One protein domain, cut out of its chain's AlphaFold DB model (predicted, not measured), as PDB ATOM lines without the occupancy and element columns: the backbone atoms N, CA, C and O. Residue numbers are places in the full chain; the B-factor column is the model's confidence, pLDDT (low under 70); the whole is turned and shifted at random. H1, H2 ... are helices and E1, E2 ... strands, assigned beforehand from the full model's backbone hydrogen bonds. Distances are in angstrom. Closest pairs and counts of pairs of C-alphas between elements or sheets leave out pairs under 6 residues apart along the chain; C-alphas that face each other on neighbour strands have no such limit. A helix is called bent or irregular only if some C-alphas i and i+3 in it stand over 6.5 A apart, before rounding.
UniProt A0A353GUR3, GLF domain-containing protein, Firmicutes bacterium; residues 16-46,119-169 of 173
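Overview. This is residues 16 to 46 and 119 to 169 of the 173 residues of the protein "GLF domain-containing protein" of Firmicutes bacterium (UniProt A0A353GUR3). Two very short parallel strands, E1 and E2, lie side by side in the middle of the model together with the short helix H4, while the two long helices, H3 and H5, lie on different sides of this middle and stay apart from each other. H5 packs on H4 with residues 156 to 160, and H1 lies farthest out and touches no helix, its centre 16.7 A from the mean of the C-alphas. The printed part has 82 residues, with five named helices and two named strands in the order H1 E1 H2 H3 E2 H4 H5; the class is mostly helix. The whole is compact, with a radius of gyration of the C-alphas of 13.2 A and spans of 35 by 32 by 21 A.

Arrangement. Begin with H1, residues 16 to 21, and go on over a short link to E1, residues 28 to 30. Its neighbour strand is E2, residues 139 to 141, parallel at 24 degrees; look for N 30 and O 140 at 2.9 A and N 140 and O 28 at 2.8 A, both within hydrogen-bond range. A tight link leads from E1 to H2, residues 34 to 37. H2 and H3, residues 120 to 133, only just touch, with 3 pairs of C-alphas within 8 A; the closest are those of Asp 35 and Tyr 129, 6.7 A apart, and H3 touches H2 with residues 126 to 129 alone. After E2 comes H4, residues 143 to 146, close to H2 but not clearly touching it: the closest C-alphas, of Ile 34 and Gly 146, are 4.8 A apart. H4 touches H5, residues 153 to 169, with the closest C-alphas, of Gly 143 and Ala 156, 5.9 A apart. E2 and H5 are only just apart, closest 8.2 A. Every O i to N i+4 pair is within hydrogen-bond range in H3, 12 of 13 are in H5 and 0 of 2 in H1, which has 1 of 3 O i to N i+3 pairs within range; H2 and H4 are too short for an O i to N i+4 pair.

Along the chain. Find C-alpha 16 at (304.740, 243.855, 238.099), where H1 begins; H1 is irregular, with C-alphas 17 and 20 7.7 A apart. E1 measures 6.1 A, H2 5.1 A, E2 6.4 A and H4 5.5 A. H3 runs 20.0 A from C-alpha 120 at (317.546, 267.424, 249.677). H5 runs 22.3 A to C-alpha 169 at (315.609, 254.816, 216.844), and is only just irregular, with C-alphas 166 and 169 6.51 A apart.

Size, cuts and confidence. The two C-alphas farthest apart, of Pro 23 and Thr 120, are 37.8 A apart. Residues 47 to 118 are not printed; C-alphas 46 and 119 are 8.8 A apart across this cut, which lies between H2 and H3. Of the links that are printed whole, none is long. The mean pLDDT of the printed part is 96.2, and no printed residue is under 70.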
ATOM      1  N   PHE A  16     304.042 244.780 237.207       96.94
ATOM      2  CA  PHE A  16     304.740 243.855 238.099       96.94
ATOM      3  C   PHE A  16     304.122 242.451 238.131       96.94
ATOM      4  O   PHE A  16     304.817 241.516 238.515       96.94
ATOM      5  N   THR A  17     302.863 242.272 237.710       97.12
ATOM      6  CA  THR A  17     302.230 240.940 237.646       97.12
ATOM      7  C   THR A  17     302.513 240.212 236.337       97.12
ATOM      8  O   THR A  17     302.413 238.989 236.292       97.12
ATOM      9  N   ILE A  18     302.888 240.941 235.280       96.19
ATOM     10  CA  ILE A  18     303.160 240.375 233.950       96.19
ATOM     11  C   ILE A  18     304.633 240.431 233.547       96.19
ATOM     12  O   ILE A  18     304.985 239.901 232.498       96.19
ATOM     13  N   ARG A  19     305.494 241.082 234.338       94.44
ATOM     14  CA  ARG A  19     306.897 241.342 233.983       94.44
ATOM     15  C   ARG A  19     307.647 240.087 233.538       94.44
ATOM     16  O   ARG A  19     308.368 240.146 232.552       94.44
ATOM     17  N   GLU A  20     307.441 238.970 234.228       93.81
ATOM     18  CA  GLU A  20     308.104 237.690 233.933       93.81
ATOM     19  C   GLU A  20     307.598 237.021 232.641       93.81
ATOM     20  O   GLU A  20     308.226 236.101 232.129       93.81
ATOM     21  N   LEU A  21     306.463 237.475 232.098       94.69
ATOM     22  CA  LEU A  21     305.899 236.990 230.834       94.69
ATOM     23  C   LEU A  21     306.427 237.768 229.620       94.69
ATOM     24  O   LEU A  21     306.206 237.357 228.481       94.69
ATOM     25  N   ILE A  22     307.078 238.914 229.844       93.44
ATOM     26  CA  ILE A  22     307.626 239.753 228.778       93.44
ATOM     27  C   ILE A  22     308.952 239.127 228.310       93.44
ATOM     28  O   ILE A  22     309.808 238.849 229.151       93.44
ATOM     29  N   PRO A  23     309.157 238.920 226.993       93.75
ATOM     30  CA  PRO A  23     310.420 238.406 226.469       93.75
ATOM     31  C   PRO A  23     311.624 239.221 226.953       93.75
ATOM     32  O   PRO A  23     311.588 240.452 226.964       93.75
ATOM     33  N   ALA A  24     312.698 238.534 227.346       88.44
ATOM     34  CA  ALA A  24     313.869 239.162 227.964       88.44
ATOM     35  C   ALA A  24     314.631 240.122 227.026       88.44
ATOM     36  O   ALA A  24     315.361 240.992 227.495       88.44
ATOM     37  N   ASP A  25     314.466 239.968 225.712       89.31
ATOM     38  CA  ASP A  25     315.032 240.823 224.667       89.31
ATOM     39  C   ASP A  25     314.163 242.055 224.356       89.31
ATOM     40  O   ASP A  25     314.566 242.931 223.590       89.31
ATOM     41  N   CYS A  26     312.975 242.160 224.960       93.69
ATOM     42  CA  CYS A  26     312.090 243.295 224.763       93.69
ATOM     43  C   CYS A  26     312.632 244.548 225.467       93.69
ATOM     44  O   CYS A  26     312.901 244.551 226.670       93.69
ATOM     45  N   GLN A  27     312.729 245.655 224.728       94.75
ATOM     46  CA  GLN A  27     313.022 246.958 225.315       94.75
ATOM     47  C   GLN A  27     311.805 247.460 226.105       94.75
ATOM     48  O   GLN A  27     310.730 247.683 225.547       94.75
ATOM     49  N   ILE A  28     311.991 247.712 227.399       96.88
ATOM     50  CA  ILE A  28     310.937 248.197 228.292       96.88
ATOM     51  C   ILE A  28     311.036 249.718 228.411       96.88
ATOM     52  O   ILE A  28     312.097 250.256 228.726       96.88
ATOM     53  N   ILE A  29     309.917 250.418 228.217       97.50
ATOM     54  CA  ILE A  29     309.763 251.824 228.610       97.50
ATOM     55  C   ILE A  29     308.888 251.844 229.859       97.50
ATOM     56  O   ILE A  29     307.709 251.503 229.800       97.50
ATOM     57  N   TYR A  30     309.465 252.230 230.992       98.12
ATOM     58  CA  TYR A  30     308.768 252.268 232.271       98.12
ATOM     59  C   TYR A  30     308.530 253.717 232.705       98.12
ATOM     60  O   TYR A  30     309.469 254.463 232.990       98.12
ATOM     61  N   SER A  31     307.257 254.112 232.761       98.12
ATOM     62  CA  SER A  31     306.823 255.451 233.182       98.12
ATOM     63  C   SER A  31     306.128 255.485 234.547       98.12
ATOM     64  O   SER A  31     305.531 256.502 234.900       98.12
ATOM     65  N   GLY A  32     306.171 254.378 235.296       97.62
ATOM     66  CA  GLY A  32     305.671 254.288 236.671       97.62
ATOM     67  C   GLY A  32     306.690 254.782 237.709       97.62
ATOM     68  O   GLY A  32     307.787 255.202 237.340       97.62
ATOM     69  N   PRO A  33     306.367 254.726 239.016       97.19
ATOM     70  CA  PRO A  33     307.269 255.179 240.077       97.19
ATOM     71  C   PRO A  33     308.581 254.389 240.082       97.19
ATOM     72  O   PRO A  33     308.569 253.153 240.155       97.19
ATOM     73  N   ILE A  34     309.711 255.095 239.969       98.12
ATOM     74  CA  ILE A  34     311.043 254.474 239.901       98.12
ATOM     75  C   ILE A  34     311.410 253.746 241.199       98.12
ATOM     76  O   ILE A  34     311.987 252.664 241.163       98.12
ATOM     77  N   ASP A  35     311.023 254.289 242.346       97.56
ATOM     78  CA  ASP A  35     311.252 253.679 243.651       97.56
ATOM     79  C   ASP A  35     310.520 252.336 243.787       97.56
ATOM     80  O   ASP A  35     311.123 251.342 244.197       97.56
ATOM     81  N   ARG A  36     309.259 252.263 243.336       97.00
ATOM     82  CA  ARG A  36     308.483 251.014 243.272       97.00
ATOM     83  C   ARG A  36     309.150 249.971 242.378       97.00
ATOM     84  O   ARG A  36     309.185 248.801 242.747       97.00
ATOM     85  N   PHE A  37     309.706 250.381 241.236       98.00
ATOM     86  CA  PHE A  37     310.396 249.465 240.321       98.00
ATOM     87  C   PHE A  37     311.541 248.707 240.999       98.00
ATOM     88  O   PHE A  37     311.744 247.518 240.753       98.00
ATOM     89  N   PHE A  38     312.267 249.386 241.885       97.94
ATOM     90  CA  PHE A  38     313.371 248.824 242.660       97.94
ATOM     91  C   PHE A  38     312.940 248.317 244.046       97.94
ATOM     92  O   PHE A  38     313.778 248.206 244.943       97.94
ATOM     93  N   ASN A  39     311.648 248.023 244.228       97.38
ATOM     94  CA  ASN A  39     311.062 247.546 245.480       97.38
ATOM     95  C   ASN A  39     311.443 248.408 246.698       97.38
ATOM     96  O   ASN A  39     311.737 247.898 247.777       97.38
ATOM     97  N   TYR A  40     311.501 249.728 246.507       97.19
ATOM     98  CA  TYR A  40     311.791 250.718 247.543       97.19
ATOM     99  C   TYR A  40     313.132 250.529 248.275       97.19
ATOM    100  O   TYR A  40     313.304 251.029 249.387       97.19
ATOM    101  N   ARG A  41     314.104 249.831 247.670       98.19
ATOM    102  CA  ARG A  41     315.358 249.431 248.339       98.19
ATOM    103  C   ARG A  41     316.239 250.586 248.840       98.19
ATOM    104  O   ARG A  41     317.102 250.348 249.675       98.19
ATOM    105  N   PHE A  42     316.053 251.805 248.327       97.88
ATOM    106  CA  PHE A  42     316.769 253.012 248.774       97.88
ATOM    107  C   PHE A  42     315.873 253.985 249.558       97.88
ATOM    108  O   PHE A  42     316.280 255.110 249.829       97.88
ATOM    109  N   GLY A  43     314.653 253.567 249.913       96.56
ATOM    110  CA  GLY A  43     313.625 254.411 250.519       96.56
ATOM    111  C   GLY A  43     312.507 254.785 249.544       96.56
ATOM    112  O   GLY A  43     312.614 254.588 248.332       96.56
ATOM    113  N   ARG A  44     311.401 255.300 250.081       95.62
ATOM    114  CA  ARG A  44     310.257 255.788 249.295       95.62
ATOM    115  C   ARG A  44     310.486 257.244 248.915       95.62
ATOM    116  O   ARG A  44     310.885 258.027 249.769       95.62
ATOM    117  N   LEU A  45     310.222 257.585 247.658       96.50
ATOM    118  CA  LEU A  45     310.214 258.976 247.221       96.50
ATOM    119  C   LEU A  45     308.906 259.633 247.660       96.50
ATOM    120  O   LEU A  45     307.834 259.038 247.531       96.50
ATOM    121  N   GLU A  46     308.989 260.846 248.194       96.06
ATOM    122  CA  GLU A  46     307.816 261.548 248.707       96.06
ATOM    123  C   GLU A  46     307.076 262.318 247.609       96.06
ATOM    124  O   GLU A  46     307.656 262.930 246.713       96.06
ATOM    125  N   THR A 119     312.874 267.859 248.170       96.25
ATOM    126  CA  THR A 119     313.772 268.034 249.325       96.25
ATOM    127  C   THR A 119     315.160 267.468 249.028       96.25
ATOM    128  O   THR A 119     315.327 266.584 248.183       96.25
ATOM    129  N   THR A 120     316.169 267.936 249.766       97.12
ATOM    130  CA  THR A 120     317.546 267.424 249.677       97.12
ATOM    131  C   THR A 120     317.617 265.910 249.893       97.12
ATOM    132  O   THR A 120     318.386 265.226 249.219       97.12
ATOM    133  N   ASP A 121     316.804 265.366 250.799       97.06
ATOM    134  CA  ASP A 121     316.808 263.933 251.098       97.06
ATOM    135  C   ASP A 121     316.149 263.106 249.988       97.06
ATOM    136  O   ASP A 121     316.729 262.105 249.560       97.06
ATOM    137  N   ASN A 122     315.032 263.567 249.407       97.25
ATOM    138  CA  ASN A 122     314.450 262.916 248.226       97.25
ATOM    139  C   ASN A 122     315.405 262.942 247.028       97.25
ATOM    140  O   ASN A 122     315.505 261.954 246.305       97.25
ATOM    141  N   GLN A 123     316.156 264.030 246.834       97.12
ATOM    142  CA  GLN A 123     317.171 264.105 245.780       97.12
ATOM    143  C   GLN A 123     318.280 263.059 245.976       97.12
ATOM    144  O   GLN A 123     318.649 262.374 245.022       97.12
ATOM    145  N   LYS A 124     318.769 262.858 247.209       98.00
ATOM    146  CA  LYS A 124     319.760 261.806 247.518       98.00
ATOM    147  C   LYS A 124     319.217 260.397 247.261       98.00
ATOM    148  O   LYS A 124     319.941 259.546 246.745       98.00
ATOM    149  N   ILE A 125     317.957 260.135 247.610       98.06
ATOM    150  CA  ILE A 125     317.297 258.849 247.337       98.06
ATOM    151  C   ILE A 125     317.147 258.647 245.822       98.06
ATOM    152  O   ILE A 125     317.540 257.610 245.284       98.06
ATOM    153  N   TYR A 126     316.644 259.658 245.109       98.12
ATOM    154  CA  TYR A 126     316.450 259.592 243.663       98.12
ATOM    155  C   TYR A 126     317.764 259.357 242.914       98.12
ATOM    156  O   TYR A 126     317.802 258.545 241.995       98.12
ATOM    157  N   GLN A 127     318.866 259.985 243.331       98.12
ATOM    158  CA  GLN A 127     320.181 259.760 242.723       98.12
ATOM    159  C   GLN A 127     320.628 258.292 242.795       98.12
ATOM    160  O   GLN A 127     321.217 257.786 241.835       98.12
ATOM    161  N   GLN A 128     320.306 257.577 243.879       98.56
ATOM    162  CA  GLN A 128     320.584 256.140 243.993       98.56
ATOM    163  C   GLN A 128     319.733 255.323 243.014       98.56
ATOM    164  O   GLN A 128     320.249 254.428 242.338       98.56
ATOM    165  N   TYR A 129     318.451 255.666 242.858       98.50
ATOM    166  CA  TYR A 129     317.591 255.050 241.843       98.50
ATOM    167  C   TYR A 129     318.052 255.356 240.413       98.50
ATOM    168  O   TYR A 129     318.106 254.451 239.584       98.50
ATOM    169  N   ALA A 130     318.467 256.590 240.128       97.56
ATOM    170  CA  ALA A 130     319.007 256.996 238.833       97.56
ATOM    171  C   ALA A 130     320.362 256.328 238.519       97.56
ATOM    172  O   ALA A 130     320.709 256.096 237.362       97.56
ATOM    173  N   ALA A 131     321.164 256.003 239.535       98.19
ATOM    174  CA  ALA A 131     322.361 255.184 239.363       98.19
ATOM    175  C   ALA A 131     322.012 253.720 239.060       98.19
ATOM    176  O   ALA A 131     322.604 253.124 238.163       98.19
ATOM    177  N   ALA A 132     321.023 253.161 239.758       98.19
ATOM    178  CA  ALA A 132     320.565 251.793 239.549       98.19
ATOM    179  C   ALA A 132     319.902 251.581 238.183       98.19
ATOM    180  O   ALA A 132     320.147 250.563 237.542       98.19
ATOM    181  N   SER A 133     319.102 252.542 237.714       97.44
ATOM    182  CA  SER A 133     318.444 252.468 236.405       97.44
ATOM    183  C   SER A 133     319.435 252.421 235.249       97.44
ATOM    184  O   SER A 133     319.205 251.707 234.280       97.44
ATOM    185  N   ARG A 134     320.586 253.092 235.373       95.94
ATOM    186  CA  ARG A 134     321.665 253.033 234.374       95.94
ATOM    187  C   ARG A 134     322.283 251.641 234.217       95.94
ATOM    188  O   ARG A 134     322.882 251.380 233.182       95.94
ATOM    189  N   GLN A 135     322.120 250.753 235.201       96.94
ATOM    190  CA  GLN A 135     322.587 249.363 235.126       96.94
ATOM    191  C   GLN A 135     321.603 248.437 234.389       96.94
ATOM    192  O   GLN A 135     321.883 247.253 234.224       96.94
ATOM    193  N   LEU A 136     320.448 248.951 233.947       95.25
ATOM    194  CA  LEU A 136     319.410 248.198 233.242       95.25
ATOM    195  C   LEU A 136     319.250 248.730 231.807       95.25
ATOM    196  O   LEU A 136     318.291 249.444 231.526       95.25
ATOM    197  N   PRO A 137     320.159 248.402 230.871       90.38
ATOM    198  CA  PRO A 137     320.143 248.984 229.523       90.38
ATOM    199  C   PRO A 137     318.871 248.649 228.719       90.38
ATOM    200  O   PRO A 137     318.442 249.435 227.878       90.38
ATOM    201  N   HIS A 138     318.222 247.522 229.022       92.50
ATOM    202  CA  HIS A 138     316.955 247.099 228.416       92.50
ATOM    203  C   HIS A 138     315.720 247.807 229.014       92.50
ATOM    204  O   HIS A 138     314.605 247.596 228.540       92.50
ATOM    205  N   VAL A 139     315.887 248.671 230.028       96.38
ATOM    206  CA  VAL A 139     314.793 249.431 230.654       96.38
ATOM    207  C   VAL A 139     315.075 250.928 230.572       96.38
ATOM    208  O   VAL A 139     316.027 251.447 231.151       96.38
ATOM    209  N   ILE A 140     314.203 251.655 229.885       97.25
ATOM    210  CA  ILE A 140     314.249 253.110 229.796       97.25
ATOM    211  C   ILE A 140     313.205 253.682 230.750       97.25
ATOM    212  O   ILE A 140     312.005 253.473 230.579       97.25
ATOM    213  N   PHE A 141     313.669 254.442 231.737       97.88
ATOM    214  CA  PHE A 141     312.809 255.175 232.662       97.88
ATOM    215  C   PHE A 141     312.486 256.555 232.089       97.88
ATOM    216  O   PHE A 141     313.376 257.238 231.574       97.88
ATOM    217  N   GLY A 142     311.223 256.971 232.178       96.44
ATOM    218  CA  GLY A 142     310.771 258.264 231.666       96.44
ATOM    219  C   GLY A 142     309.444 258.717 232.265       96.44
ATOM    220  O   GLY A 142     308.873 258.051 233.125       96.44
ATOM    221  N   GLY A 143     308.949 259.868 231.806       97.06
ATOM    222  CA  GLY A 143     307.726 260.480 232.333       97.06
ATOM    223  C   GLY A 143     307.842 260.918 233.797       97.06
ATOM    224  O   GLY A 143     308.842 260.664 234.461       97.06
ATOM    225  N   ARG A 144     306.791 261.567 234.312       97.69
ATOM    226  CA  ARG A 144     306.783 262.207 235.641       97.69
ATOM    227  C   ARG A 144     307.263 261.288 236.770       97.69
ATOM    228  O   ARG A 144     308.072 261.693 237.599       97.69
ATOM    229  N   LEU A 145     306.760 260.052 236.805       97.62
ATOM    230  CA  LEU A 145     307.009 259.112 237.903       97.62
ATOM    231  C   LEU A 145     308.341 258.369 237.753       97.62
ATOM    232  O   LEU A 145     309.036 258.144 238.745       97.62
ATOM    233  N   GLY A 146     308.714 258.023 236.519       97.06
ATOM    234  CA  GLY A 146     309.964 257.322 236.230       97.06
ATOM    235  C   GLY A 146     311.192 258.221 236.363       97.06
ATOM    236  O   GLY A 146     312.266 257.729 236.700       97.06
ATOM    237  N   SER A 147     311.043 259.531 236.136       96.00
ATOM    238  CA  SER A 147     312.118 260.522 236.280       96.00
ATOM    239  C   SER A 147     312.038 261.366 237.555       96.00
ATOM    240  O   SER A 147     312.866 262.258 237.730       96.00
ATOM    241  N   TYR A 148     311.051 261.113 238.424       97.38
ATOM    242  CA  TYR A 148     310.788 261.899 239.638       97.38
ATOM    243  C   TYR A 148     310.833 263.419 239.381       97.38
ATOM    244  O   TYR A 148     311.530 264.181 240.048       97.38
ATOM    245  N   SER A 149     310.120 263.868 238.348       95.31
ATOM    246  CA  SER A 149     310.186 265.247 237.863       95.31
ATOM    247  C   SER A 149     308.803 265.761 237.506       95.31
ATOM    248  O   SER A 149     308.017 265.038 236.900       95.31
ATOM    249  N   TYR A 150     308.494 267.003 237.877       94.69
ATOM    250  CA  TYR A 150     307.247 267.639 237.470       94.69
ATOM    251  C   TYR A 150     307.330 268.015 235.988       94.69
ATOM    252  O   TYR A 150     308.196 268.791 235.592       94.69
ATOM    253  N   LEU A 151     306.441 267.437 235.179       95.19
ATOM    254  CA  LEU A 151     306.391 267.635 233.736       95.19
ATOM    255  C   LEU A 151     304.973 268.036 233.341       95.19
ATOM    256  O   LEU A 151     304.035 267.268 233.572       95.19
ATOM    257  N   ASP A 152     304.842 269.199 232.710       97.00
ATOM    258  CA  ASP A 152     303.641 269.547 231.956       97.00
ATOM    259  C   ASP A 152     303.531 268.667 230.694       97.00
ATOM    260  O   ASP A 152     304.466 267.947 230.319       97.00
ATOM    261  N   MET A 153     302.363 268.673 230.046       97.62
ATOM    262  CA  MET A 153     302.061 267.751 228.939       97.62
ATOM    263  C   MET A 153     303.029 267.892 227.756       97.62
ATOM    264  O   MET A 153     303.488 266.887 227.212       97.62
ATOM    265  N   ASP A 154     303.370 269.120 227.372       97.50
ATOM    266  CA  ASP A 154     304.315 269.426 226.293       97.50
ATOM    267  C   ASP A 154     305.722 268.904 226.611       97.50
ATOM    268  O   ASP A 154     306.343 268.248 225.774       97.50
ATOM    269  N   ARG A 155     306.192 269.092 227.851       97.56
ATOM    270  CA  ARG A 155     307.495 268.592 228.316       97.56
ATOM    271  C   ARG A 155     307.547 267.076 228.399       97.56
ATOM    272  O   ARG A 155     308.576 266.478 228.082       97.56
ATOM    273  N   ALA A 156     306.444 266.433 228.773       97.88
ATOM    274  CA  ALA A 156     306.341 264.979 228.725       97.88
ATOM    275  C   ALA A 156     306.444 264.449 227.281       97.88
ATOM    276  O   ALA A 156     307.161 263.476 227.039       97.88
ATOM    277  N   ILE A 157     305.784 265.108 226.320       98.19
ATOM    278  CA  ILE A 157     305.854 264.753 224.893       98.19
ATOM    279  C   ILE A 157     307.266 264.981 224.342       98.19
ATOM    280  O   ILE A 157     307.826 264.083 223.714       98.19
ATOM    281  N   GLU A 158     307.867 266.142 224.608       97.62
ATOM    282  CA  GLU A 158     309.238 266.475 224.202       97.62
ATOM    283  C   GLU A 158     310.239 265.435 224.727       97.62
ATOM    284  O   GLU A 158     311.034 264.884 223.963       97.62
ATOM    285  N   SER A 159     310.144 265.097 226.017       97.06
ATOM    286  CA  SER A 159     310.981 264.072 226.647       97.06
ATOM    287  C   SER A 159     310.816 262.703 225.979       97.06
ATOM    288  O   SER A 159     311.811 262.038 225.679       97.06
ATOM    289  N   ALA A 160     309.579 262.288 225.681       97.50
ATOM    290  CA  ALA A 160     309.307 261.020 225.007       97.50
ATOM    291  C   ALA A 160     309.878 260.983 223.578       97.50
ATOM    292  O   ALA A 160     310.493 259.986 223.187       97.50
ATOM    293  N   LEU A 161     309.736 262.069 222.811       97.44
ATOM    294  CA  LEU A 161     310.305 262.185 221.464       97.44
ATOM    295  C   LEU A 161     311.836 262.146 221.492       97.44
ATOM    296  O   LEU A 161     312.445 261.451 220.676       97.44
ATOM    297  N   MET A 162     312.462 262.826 222.453       96.12
ATOM    298  CA  MET A 162     313.915 262.795 222.639       96.12
ATOM    299  C   MET A 162     314.406 261.385 222.988       96.12
ATOM    300  O   MET A 162     315.381 260.907 222.403       96.12
ATOM    301  N   ILE A 163     313.722 260.689 223.902       95.12
ATOM    302  CA  ILE A 163     314.024 259.291 224.242       95.12
ATOM    303  C   ILE A 163     313.912 258.406 223.000       95.12
ATOM    304  O   ILE A 163     314.819 257.618 222.728       95.12
ATOM    305  N   TYR A 164     312.840 258.556 222.221       96.06
ATOM    306  CA  TYR A 164     312.657 257.786 220.997       96.06
ATOM    307  C   TYR A 164     313.807 258.011 220.010       96.06
ATOM    308  O   TYR A 164     314.394 257.045 219.527       96.06
ATOM    309  N   GLN A 165     314.186 259.263 219.751       95.50
ATOM    310  CA  GLN A 165     315.268 259.583 218.818       95.50
ATOM    311  C   GLN A 165     316.627 259.044 219.284       95.50
ATOM    312  O   GLN A 165     317.359 258.459 218.487       95.50
ATOM    313  N   THR A 166     316.954 259.211 220.567       92.81
ATOM    314  CA  THR A 166     318.303 258.946 221.099       92.81
ATOM    315  C   THR A 166     318.524 257.506 221.551       92.81
ATOM    316  O   THR A 166     319.635 257.002 221.420       92.81
ATOM    317  N   LYS A 167     317.493 256.835 222.081       90.12
ATOM    318  CA  LYS A 167     317.619 255.515 222.724       90.12
ATOM    319  C   LYS A 167     316.879 254.388 222.015       90.12
ATOM    320  O   LYS A 167     317.182 253.236 222.286       90.12
ATOM    321  N   ILE A 168     315.911 254.692 221.150       90.44
ATOM    322  CA  ILE A 168     315.109 253.661 220.472       90.44
ATOM    323  C   ILE A 168     315.472 253.611 218.989       90.44
ATOM    324  O   ILE A 168     315.990 252.610 218.506       90.44
ATOM    325  N   ARG A 169     315.272 254.715 218.266       88.81
ATOM    326  CA  ARG A 169     315.609 254.816 216.844       88.81
ATOM    327  C   ARG A 169     317.119 254.807 216.616       88.81
ATOM    328  O   ARG A 169     317.588 254.100 215.737       88.81
TER     329      ARG A 169